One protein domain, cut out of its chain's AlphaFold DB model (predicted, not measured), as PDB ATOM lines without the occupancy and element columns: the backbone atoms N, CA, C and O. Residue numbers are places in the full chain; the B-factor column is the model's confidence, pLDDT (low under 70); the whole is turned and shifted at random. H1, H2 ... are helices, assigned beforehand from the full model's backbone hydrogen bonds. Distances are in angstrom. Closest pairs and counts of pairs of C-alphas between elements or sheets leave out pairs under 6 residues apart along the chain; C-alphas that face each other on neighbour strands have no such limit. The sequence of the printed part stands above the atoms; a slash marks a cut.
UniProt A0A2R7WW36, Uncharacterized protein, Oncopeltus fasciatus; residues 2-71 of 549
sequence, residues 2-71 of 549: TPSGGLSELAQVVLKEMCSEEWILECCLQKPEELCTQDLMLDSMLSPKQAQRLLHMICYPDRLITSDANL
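This is residues 2 to 71 of the 549 residues of an uncharacterized protein of Oncopeltus fasciatus (UniProt A0A2R7WW36). H1 reaches out as an arm from a loop of chain made by H2, H3, residues 36 to 47 and H4; its last residues meet the end of H4 at a corner. Residues 2 to 14 stick out. The printed part has 70 residues with four named helices, H1 to H4 in chain order, and no named strand: all helix, only just compact, close to loose, with a radius of gyration of the C-alphas of 13.2 A, spanning 41 by 25 by 23 A.

H1, residues 7 to 19, 18.2 A long, begins at C-alpha 7 (28.682, -30.869, -37.488). H2 is residues 22 to 30, 12.1 A; H3 32 to 35, 5.1 A; H4 48 to 59, 16.6 A, ending at C-alpha 59 (15.227, -51.692, -34.195).

H1 touches H4 with residues 16 to 19 alone, at a steep tilt of 55 degrees, the same way; the closest C-alphas, of Cys 19 and Ile 58, are 4.7 A apart. H2 and H4 only just touch, only at their ends, with 3 pairs of C-alphas within 8 A, the closest those of Leu 25 and Ile 58, 5.8 A. H3 is close to H2 but not clearly touching: C-alphas 28 and 35, the closest, are 6.5 A apart. In H1, H2 and H4 every O i to N i+4 pair is within hydrogen-bond range; H3 is too short for one.

The printed part has no cut. The link from H3 to H4 is long, 12 residues. The pLDDT is under 70 in 21 residues, among them 2 to 5 and 61 to 71.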
ATOM      1  N   THR A   2      35.066 -35.638 -50.348       41.38
ATOM      2  CA  THR A   2      34.692 -35.386 -48.945       41.38
ATOM      3  C   THR A   2      33.264 -34.839 -48.880       41.38
ATOM      4  O   THR A   2      33.007 -33.845 -49.564       41.38
ATOM      5  N   PRO A   3      32.342 -35.427 -48.097       49.44
ATOM      6  CA  PRO A   3      31.034 -34.822 -47.882       49.44
ATOM      7  C   PRO A   3      31.222 -33.503 -47.127       49.44
ATOM      8  O   PRO A   3      31.857 -33.466 -46.073       49.44
ATOM      9  N   SER A   4      30.687 -32.411 -47.667       53.72
ATOM     10  CA  SER A   4      30.701 -31.086 -47.036       53.72
ATOM     11  C   SER A   4      29.603 -30.972 -45.972       53.72
ATOM     12  O   SER A   4      28.802 -30.038 -46.000       53.72
ATOM     13  N   GLY A   5      29.532 -31.970 -45.090       57.25
ATOM     14  CA  GLY A   5      28.480 -32.099 -44.093       57.25
ATOM     15  C   GLY A   5      28.736 -31.234 -42.864       57.25
ATOM     16  O   GLY A   5      29.872 -31.086 -42.407       57.25
ATOM     17  N   GLY A   6      27.670 -30.649 -42.322       77.00
ATOM     18  CA  GLY A   6      27.750 -29.866 -41.089       77.00
ATOM     19  C   GLY A   6      28.037 -30.743 -39.863       77.00
ATOM     20  O   GLY A   6      27.836 -31.954 -39.885       77.00
ATOM     21  N   LEU A   7      28.424 -30.132 -38.738       82.06
ATOM     22  CA  LEU A   7      28.682 -30.869 -37.488       82.06
ATOM     23  C   LEU A   7      27.436 -31.645 -36.991       82.06
ATOM     24  O   LEU A   7      27.565 -32.714 -36.405       82.06
ATOM     25  N   SER A   8      26.235 -31.152 -37.324       77.81
ATOM     26  CA  SER A   8      24.947 -31.847 -37.149       77.81
ATOM     27  C   SER A   8      24.826 -33.129 -37.989       77.81
ATOM     28  O   SER A   8      24.322 -34.140 -37.513       77.81
ATOM     29  N   GLU A   9      25.318 -33.114 -39.226       77.38
ATOM     30  CA  GLU A   9      25.253 -34.243 -40.163       77.38
ATOM     31  C   GLU A   9      26.244 -35.341 -39.757       77.38
ATOM     32  O   GLU A   9      25.883 -36.514 -39.703       77.38
ATOM     33  N   LEU A  10      27.454 -34.953 -39.329       82.81
ATOM     34  CA  LEU A  10      28.403 -35.868 -38.690       82.81
ATOM     35  C   LEU A  10      27.811 -36.499 -37.418       82.81
ATOM     36  O   LEU A  10      27.928 -37.707 -37.230       82.81
ATOM     37  N   ALA A  11      27.143 -35.711 -36.569       81.94
ATOM     38  CA  ALA A  11      26.486 -36.223 -35.367       81.94
ATOM     39  C   ALA A  11      25.334 -37.193 -35.690       81.94
ATOM     40  O   ALA A  11      25.179 -38.195 -34.995       81.94
ATOM     41  N   GLN A  12      24.561 -36.947 -36.754       78.75
ATOM     42  CA  GLN A  12      23.519 -37.870 -37.223       78.75
ATOM     43  C   GLN A  12      24.102 -39.182 -37.762       78.75
ATOM     44  O   GLN A  12      23.565 -40.241 -37.448       78.75
ATOM     45  N   VAL A  13      25.208 -39.134 -38.513       81.44
ATOM     46  CA  VAL A  13      25.909 -40.344 -38.977       81.44
ATOM     47  C   VAL A  13      26.441 -41.145 -37.788       81.44
ATOM     48  O   VAL A  13      26.121 -42.322 -37.674       81.44
ATOM     49  N   VAL A  14      27.164 -40.514 -36.855       85.00
ATOM     50  CA  VAL A  14      27.683 -41.191 -35.649       85.00
ATOM     51  C   VAL A  14      26.551 -41.801 -34.817       85.00
ATOM     52  O   VAL A  14      26.656 -42.954 -34.406       85.00
ATOM     53  N   LEU A  15      25.443 -41.079 -34.620       85.25
ATOM     54  CA  LEU A  15      24.268 -41.605 -33.921       85.25
ATOM     55  C   LEU A  15      23.650 -42.806 -34.655       85.25
ATOM     56  O   LEU A  15      23.227 -43.756 -33.996       85.25
ATOM     57  N   LYS A  16      23.609 -42.793 -35.994       82.38
ATOM     58  CA  LYS A  16      23.070 -43.907 -36.786       82.38
ATOM     59  C   LYS A  16      23.955 -45.148 -36.695       82.38
ATOM     60  O   LYS A  16      23.418 -46.231 -36.473       82.38
ATOM     61  N   GLU A  17      25.273 -44.997 -36.821       84.12
ATOM     62  CA  GLU A  17      26.222 -46.109 -36.665       84.12
ATOM     63  C   GLU A  17      26.116 -46.706 -35.256       84.12
ATOM     64  O   GLU A  17      25.892 -47.904 -35.127       84.12
ATOM     65  N   MET A  18      26.117 -45.873 -34.204       85.44
ATOM     66  CA  MET A  18      25.902 -46.338 -32.826       85.44
ATOM     67  C   MET A  18      24.584 -47.107 -32.668       85.44
ATOM     68  O   MET A  18      24.575 -48.165 -32.054       85.44
ATOM     69  N   CYS A  19      23.475 -46.620 -33.234       83.62
ATOM     70  CA  CYS A  19      22.188 -47.325 -33.163       83.62
ATOM     71  C   CYS A  19      22.150 -48.625 -33.984       83.62
ATOM     72  O   CYS A  19      21.275 -49.449 -33.745       83.62
ATOM     73  N   SER A  20      23.058 -48.807 -34.945       84.94
ATOM     74  CA  SER A  20      23.110 -49.990 -35.816       84.94
ATOM     75  C   SER A  20      23.906 -51.153 -35.201       84.94
ATOM     76  O   SER A  20      23.948 -52.237 -35.778       84.94
ATOM     77  N   GLU A  21      24.524 -50.946 -34.036       86.94
ATOM     78  CA  GLU A  21      25.275 -51.958 -33.292       86.94
ATOM     79  C   GLU A  21      24.359 -53.053 -32.709       86.94
ATOM     80  O   GLU A  21      23.464 -52.785 -31.900       86.94
ATOM     81  N   GLU A  22      24.636 -54.313 -33.060       82.12
ATOM     82  CA  GLU A  22      23.831 -55.487 -32.680       82.12
ATOM     83  C   GLU A  22      23.640 -55.626 -31.158       82.12
ATOM     84  O   GLU A  22      22.544 -55.944 -30.694       82.12
ATOM     85  N   TRP A  23      24.659 -55.291 -30.357       84.31
ATOM     86  CA  TRP A  23      24.576 -55.361 -28.894       84.31
ATOM     87  C   TRP A  23      23.597 -54.339 -28.289       84.31
ATOM     88  O   TRP A  23      22.998 -54.622 -27.251       84.31
ATOM     89  N   ILE A  24      23.377 -53.177 -28.923       82.69
ATOM     90  CA  ILE A  24      22.367 -52.211 -28.453       82.69
ATOM     91  C   ILE A  24      20.967 -52.768 -28.709       82.69
ATOM     92  O   ILE A  24      20.111 -52.720 -27.822       82.69
ATOM     93  N   LEU A  25      20.751 -53.368 -29.883       82.06
ATOM     94  CA  LEU A  25      19.504 -54.052 -30.211       82.06
ATOM     95  C   LEU A  25      19.232 -55.221 -29.247       82.06
ATOM     96  O   LEU A  25      18.122 -55.320 -28.714       82.06
ATOM     97  N   GLU A  26      20.232 -56.057 -28.951       80.06
ATOM     98  CA  GLU A  26      20.112 -57.118 -27.943       80.06
ATOM     99  C   GLU A  26      19.747 -56.558 -26.561       80.06
ATOM    100  O   GLU A  26      18.791 -57.039 -25.947       80.06
ATOM    101  N   CYS A  27      20.440 -55.521 -26.073       77.88
ATOM    102  CA  CYS A  27      20.134 -54.902 -24.782       77.88
ATOM    103  C   CYS A  27      18.688 -54.379 -24.717       77.88
ATOM    104  O   CYS A  27      17.973 -54.673 -23.753       77.88
ATOM    105  N   CYS A  28      18.221 -53.676 -25.754       78.12
ATOM    106  CA  CYS A  28      16.842 -53.188 -25.841       78.12
ATOM    107  C   CYS A  28      15.806 -54.329 -25.842       78.12
ATOM    108  O   CYS A  28      14.783 -54.232 -25.162       78.12
ATOM    109  N   LEU A  29      16.067 -55.426 -26.564       75.62
ATOM    110  CA  LEU A  29      15.148 -56.569 -26.692       75.62
ATOM    111  C   LEU A  29      15.241 -57.597 -25.550       75.62
ATOM    112  O   LEU A  29      14.360 -58.461 -25.430       75.62
ATOM    113  N   GLN A  30      16.290 -57.531 -24.729       74.19
ATOM    114  CA  GLN A  30      16.491 -58.368 -23.543       74.19
ATOM    115  C   GLN A  30      15.946 -57.703 -22.269       74.19
ATOM    116  O   GLN A  30      15.399 -58.406 -21.416       74.19
ATOM    117  N   LYS A  31      16.060 -56.371 -22.144       69.06
ATOM    118  CA  LYS A  31      15.694 -55.598 -20.938       69.06
ATOM    119  C   LYS A  31      14.723 -54.415 -21.199       69.06
ATOM    120  O   LYS A  31      14.978 -53.281 -20.794       69.06
ATOM    121  N   PRO A  32      13.556 -54.684 -21.805       66.06
ATOM    122  CA  PRO A  32      12.545 -53.690 -22.201       66.06
ATOM    123  C   PRO A  32      12.020 -52.811 -21.049       66.06
ATOM    124  O   PRO A  32      11.895 -51.594 -21.182       66.06
ATOM    125  N   GLU A  33      11.720 -53.414 -19.893       67.44
ATOM    126  CA  GLU A  33      11.094 -52.704 -18.770       67.44
ATOM    127  C   GLU A  33      12.058 -51.709 -18.102       67.44
ATOM    128  O   GLU A  33      11.608 -50.648 -17.661       67.44
ATOM    129  N   GLU A  34      13.362 -52.026 -18.099       70.38
ATOM    130  CA  GLU A  34      14.453 -51.156 -17.635       70.38
ATOM    131  C   GLU A  34      14.756 -50.037 -18.649       70.38
ATOM    132  O   GLU A  34      15.032 -48.913 -18.242       70.38
ATOM    133  N   LEU A  35      14.630 -50.299 -19.958       69.62
ATOM    134  CA  LEU A  35      14.860 -49.306 -21.019       69.62
ATOM    135  C   LEU A  35      13.861 -48.133 -20.964       69.62
ATOM    136  O   LEU A  35      14.220 -46.976 -21.187       69.62
ATOM    137  N   CYS A  36      12.594 -48.416 -20.653       68.50
ATOM    138  CA  CYS A  36      11.548 -47.401 -20.523       68.50
ATOM    139  C   CYS A  36      11.478 -46.834 -19.090       68.50
ATOM    140  O   CYS A  36      10.470 -47.001 -18.391       68.50
ATOM    141  N   THR A  37      12.557 -46.175 -18.672       75.19
ATOM    142  CA  THR A  37      12.748 -45.478 -17.385       75.19
ATOM    143  C   THR A  37      13.127 -44.006 -17.606       75.19
ATOM    144  O   THR A  37      13.477 -43.613 -18.721       75.19
ATOM    145  N   GLN A  38      13.024 -43.176 -16.557       71.38
ATOM    146  CA  GLN A  38      13.290 -41.727 -16.634       71.38
ATOM    147  C   GLN A  38      14.765 -41.373 -16.880       71.38
ATOM    148  O   GLN A  38      15.044 -40.261 -17.305       71.38
ATOM    149  N   ASP A  39      15.690 -42.310 -16.666       69.31
ATOM    150  CA  ASP A  39      17.124 -42.127 -16.926       69.31
ATOM    151  C   ASP A  39      17.538 -42.584 -18.345       69.31
ATOM    152  O   ASP A  39      18.721 -42.572 -18.684       69.31
ATOM    153  N   LEU A  40      16.576 -43.041 -19.165       78.19
ATOM    154  CA  LEU A  40      16.788 -43.616 -20.500       78.19
ATOM    155  C   LEU A  40      15.726 -43.113 -21.505       78.19
ATOM    156  O   LEU A  40      15.689 -41.932 -21.838       78.19
ATOM    157  N   MET A  41      14.842 -43.981 -22.018       73.12
ATOM    158  CA  MET A  41      13.918 -43.632 -23.117       73.12
ATOM    159  C   MET A  41      12.755 -42.709 -22.709       73.12
ATOM    160  O   MET A  41      11.942 -42.340 -23.559       73.12
ATOM    161  N   LEU A  42      12.658 -42.352 -21.425       74.94
ATOM    162  CA  LEU A  42      11.707 -41.378 -20.878       74.94
ATOM    163  C   LEU A  42      12.430 -40.201 -20.187       74.94
ATOM    164  O   LEU A  42      11.848 -39.571 -19.302       74.94
ATOM    165  N   ASP A  43      13.682 -39.918 -20.566       79.25
ATOM    166  CA  ASP A  43      14.408 -38.725 -20.113       79.25
ATOM    167  C   ASP A  43      13.642 -37.445 -20.475       79.25
ATOM    168  O   ASP A  43      13.235 -37.226 -21.615       79.25
ATOM    169  N   SER A  44      13.510 -36.568 -19.480       72.50
ATOM    170  CA  SER A  44      13.059 -35.177 -19.581       72.50
ATOM    171  C   SER A  44      13.639 -34.365 -20.752       72.50
ATOM    172  O   SER A  44      12.982 -33.440 -21.234       72.50
ATOM    173  N   MET A  45      14.849 -34.695 -21.212       76.50
ATOM    174  CA  MET A  45      15.552 -34.044 -22.320       76.50
ATOM    175  C   MET A  45      15.143 -34.581 -23.706       76.50
ATOM    176  O   MET A  45      15.460 -33.957 -24.722       76.50
ATOM    177  N   LEU A  46      14.434 -35.714 -23.773       77.38
ATOM    178  CA  LEU A  46      13.933 -36.329 -25.004       77.38
ATOM    179  C   LEU A  46      12.422 -36.110 -25.141       77.38
ATOM    180  O   LEU A  46      11.625 -36.592 -24.340       77.38
ATOM    181  N   SER A  47      11.983 -35.457 -26.221       80.38
ATOM    182  CA  SER A  47      10.550 -35.451 -26.540       80.38
ATOM    183  C   SER A  47      10.060 -36.863 -26.917       80.38
ATOM    184  O   SER A  47      10.829 -37.646 -27.489       80.38
ATOM    185  N   PRO A  48       8.766 -37.189 -26.717       76.00
ATOM    186  CA  PRO A  48       8.198 -38.489 -27.084       76.00
ATOM    187  C   PRO A  48       8.499 -38.925 -28.529       76.00
ATOM    188  O   PRO A  48       8.819 -40.089 -28.777       76.00
ATOM    189  N   LYS A  49       8.489 -37.971 -29.475       76.38
ATOM    190  CA  LYS A  49       8.854 -38.206 -30.883       76.38
ATOM    191  C   LYS A  49      10.342 -38.522 -31.071       76.38
ATOM    192  O   LYS A  49      10.668 -39.345 -31.920       76.38
ATOM    193  N   GLN A  50      11.248 -37.907 -30.305       81.25
ATOM    194  CA  GLN A  50      12.683 -38.223 -30.361       81.25
ATOM    195  C   GLN A  50      12.977 -39.611 -29.784       81.25
ATOM    196  O   GLN A  50      13.737 -40.357 -30.393       81.25
ATOM    197  N   ALA A  51      12.328 -39.997 -28.681       81.62
ATOM    198  CA  ALA A  51      12.447 -41.343 -28.119       81.62
ATOM    199  C   ALA A  51      11.924 -42.425 -29.090       81.62
ATOM    200  O   ALA A  51      12.624 -43.400 -29.356       81.62
ATOM    201  N   GLN A  52      10.750 -42.226 -29.706       77.31
ATOM    202  CA  GLN A  52      10.233 -43.125 -30.758       77.31
ATOM    203  C   GLN A  52      11.182 -43.189 -31.970       77.31
ATOM    204  O   GLN A  52      11.501 -44.270 -32.467       77.31
ATOM    205  N   ARG A  53      11.704 -42.038 -32.421       77.94
ATOM    206  CA  ARG A  53      12.675 -41.948 -33.525       77.94
ATOM    207  C   ARG A  53      13.978 -42.691 -33.214       77.94
ATOM    208  O   ARG A  53      14.518 -43.322 -34.117       77.94
ATOM    209  N   LEU A  54      14.459 -42.635 -31.970       81.94
ATOM    210  CA  LEU A  54      15.645 -43.356 -31.500       81.94
ATOM    211  C   LEU A  54      15.404 -44.871 -31.470       81.94
ATOM    212  O   LEU A  54      16.196 -45.616 -32.045       81.94
ATOM    213  N   LEU A  55      14.270 -45.318 -30.921       81.06
ATOM    214  CA  LEU A  55      13.881 -46.734 -30.931       81.06
ATOM    215  C   LEU A  55      13.818 -47.293 -32.362       81.06
ATOM    216  O   LEU A  55      14.340 -48.372 -32.633       81.06
ATOM    217  N   HIS A  56      13.247 -46.536 -33.305       78.38
ATOM    218  CA  HIS A  56      13.180 -46.936 -34.716       78.38
ATOM    219  C   HIS A  56      14.540 -46.956 -35.426       78.38
ATOM    220  O   HIS A  56      14.666 -47.659 -36.422       78.38
ATOM    221  N   MET A  57      15.556 -46.225 -34.948       76.31
ATOM    222  CA  MET A  57      16.926 -46.357 -35.471       76.31
ATOM    223  C   MET A  57      17.617 -47.617 -34.951       76.31
ATOM    224  O   MET A  57      18.334 -48.248 -35.717       76.31
ATOM    225  N   ILE A  58      17.363 -47.996 -33.695       81.88
ATOM    226  CA  ILE A  58      17.929 -49.206 -33.079       81.88
ATOM    227  C   ILE A  58      17.281 -50.470 -33.656       81.88
ATOM    228  O   ILE A  58      17.965 -51.422 -34.017       81.88
ATOM    229  N   CYS A  59      15.952 -50.493 -33.773       76.94
ATOM    230  CA  CYS A  59      15.227 -51.692 -34.195       76.94
ATOM    231  C   CYS A  59      15.070 -51.854 -35.716       76.94
ATOM    232  O   CYS A  59      14.681 -52.933 -36.158       76.94
ATOM    233  N   TYR A  60      15.356 -50.818 -36.516       75.62
ATOM    234  CA  TYR A  60      15.279 -50.870 -37.983       75.62
ATOM    235  C   TYR A  60      16.424 -50.075 -38.665       75.62
ATOM    236  O   TYR A  60      16.141 -49.158 -39.444       75.62
ATOM    237  N   PRO A  61      17.712 -50.399 -38.426       68.69
ATOM    238  CA  PRO A  61      18.855 -49.615 -38.924       68.69
ATOM    239  C   PRO A  61      18.963 -49.547 -40.461       68.69
ATOM    240  O   PRO A  61      19.483 -48.566 -41.009       68.69
ATOM    241  N   ASP A  62      18.431 -50.553 -41.165       62.47
ATOM    242  CA  ASP A  62      18.355 -50.610 -42.633       62.47
ATOM    243  C   ASP A  62      17.190 -49.810 -43.233       62.47
ATOM    244  O   ASP A  62      17.183 -49.534 -44.438       62.47
ATOM    245  N   ARG A  63      16.189 -49.401 -42.436       63.31
ATOM    246  CA  ARG A  63      15.135 -48.518 -42.950       63.31
ATOM    247  C   ARG A  63      15.732 -47.141 -43.202       63.31
ATOM    248  O   ARG A  63      16.032 -46.400 -42.265       63.31
ATOM    249  N   LEU A  64      15.840 -46.786 -44.485       52.94
ATOM    250  CA  LEU A  64      16.163 -45.430 -44.919       52.94
ATOM    251  C   LEU A  64      15.305 -44.427 -44.148       52.94
ATOM    252  O   LEU A  64      14.076 -44.488 -44.169       52.94
ATOM    253  N   ILE A  65      15.982 -43.503 -43.470       50.84
ATOM    254  CA  ILE A  65      15.356 -42.454 -42.672       50.84
ATOM    255  C   ILE A  65      14.877 -41.362 -43.631       50.84
ATOM    256  O   ILE A  65      15.448 -40.276 -43.706       50.84
ATOM    257  N   THR A  66      13.835 -41.664 -44.406       41.62
ATOM    258  CA  THR A  66      13.076 -40.632 -45.109       41.62
ATOM    259  C   THR A  66      12.555 -39.641 -44.077       41.62
ATOM    260  O   THR A  66      11.945 -40.029 -43.080       41.62
ATOM    261  N   SER A  67      12.787 -38.353 -44.327       41.19
ATOM    262  CA  SER A  67      12.310 -37.235 -43.503       41.19
ATOM    263  C   SER A  67      10.784 -37.219 -43.314       41.19
ATOM    264  O   SER A  67      10.277 -36.598 -42.379       41.19
ATOM    265  N   ASP A  68      10.056 -37.948 -44.161       41.38
ATOM    266  CA  ASP A  68       8.623 -38.218 -44.078       41.38
ATOM    267  C   ASP A  68       8.276 -39.208 -42.953       41.38
ATOM    268  O   ASP A  68       7.904 -40.358 -43.178       41.38
ATOM    269  N   ALA A  69       8.377 -38.737 -41.708       43.94
ATOM    270  CA  ALA A  69       7.943 -39.471 -40.518       43.94
ATOM    271  C   ALA A  69       7.078 -38.623 -39.568       43.94
ATOM    272  O   ALA A  69       6.998 -38.896 -38.372       43.94
ATOM    273  N   ASN A  70       6.356 -37.624 -40.090       47.03
ATOM    274  CA  ASN A  70       5.266 -36.970 -39.353       47.03
ATOM    275  C   ASN A  70       3.980 -37.827 -39.392       47.03
ATOM    276  O   ASN A  70       2.882 -37.309 -39.591       47.03
ATOM    277  N   LEU A  71       4.134 -39.151 -39.250       56.53
ATOM    278  CA  LEU A  71       3.029 -40.096 -39.151       56.53
ATOM    279  C   LEU A  71       2.247 -39.804 -37.870       56.53
ATOM    280  O   LEU A  71       2.817 -39.679 -36.785       56.53
TER     281      LEU A  71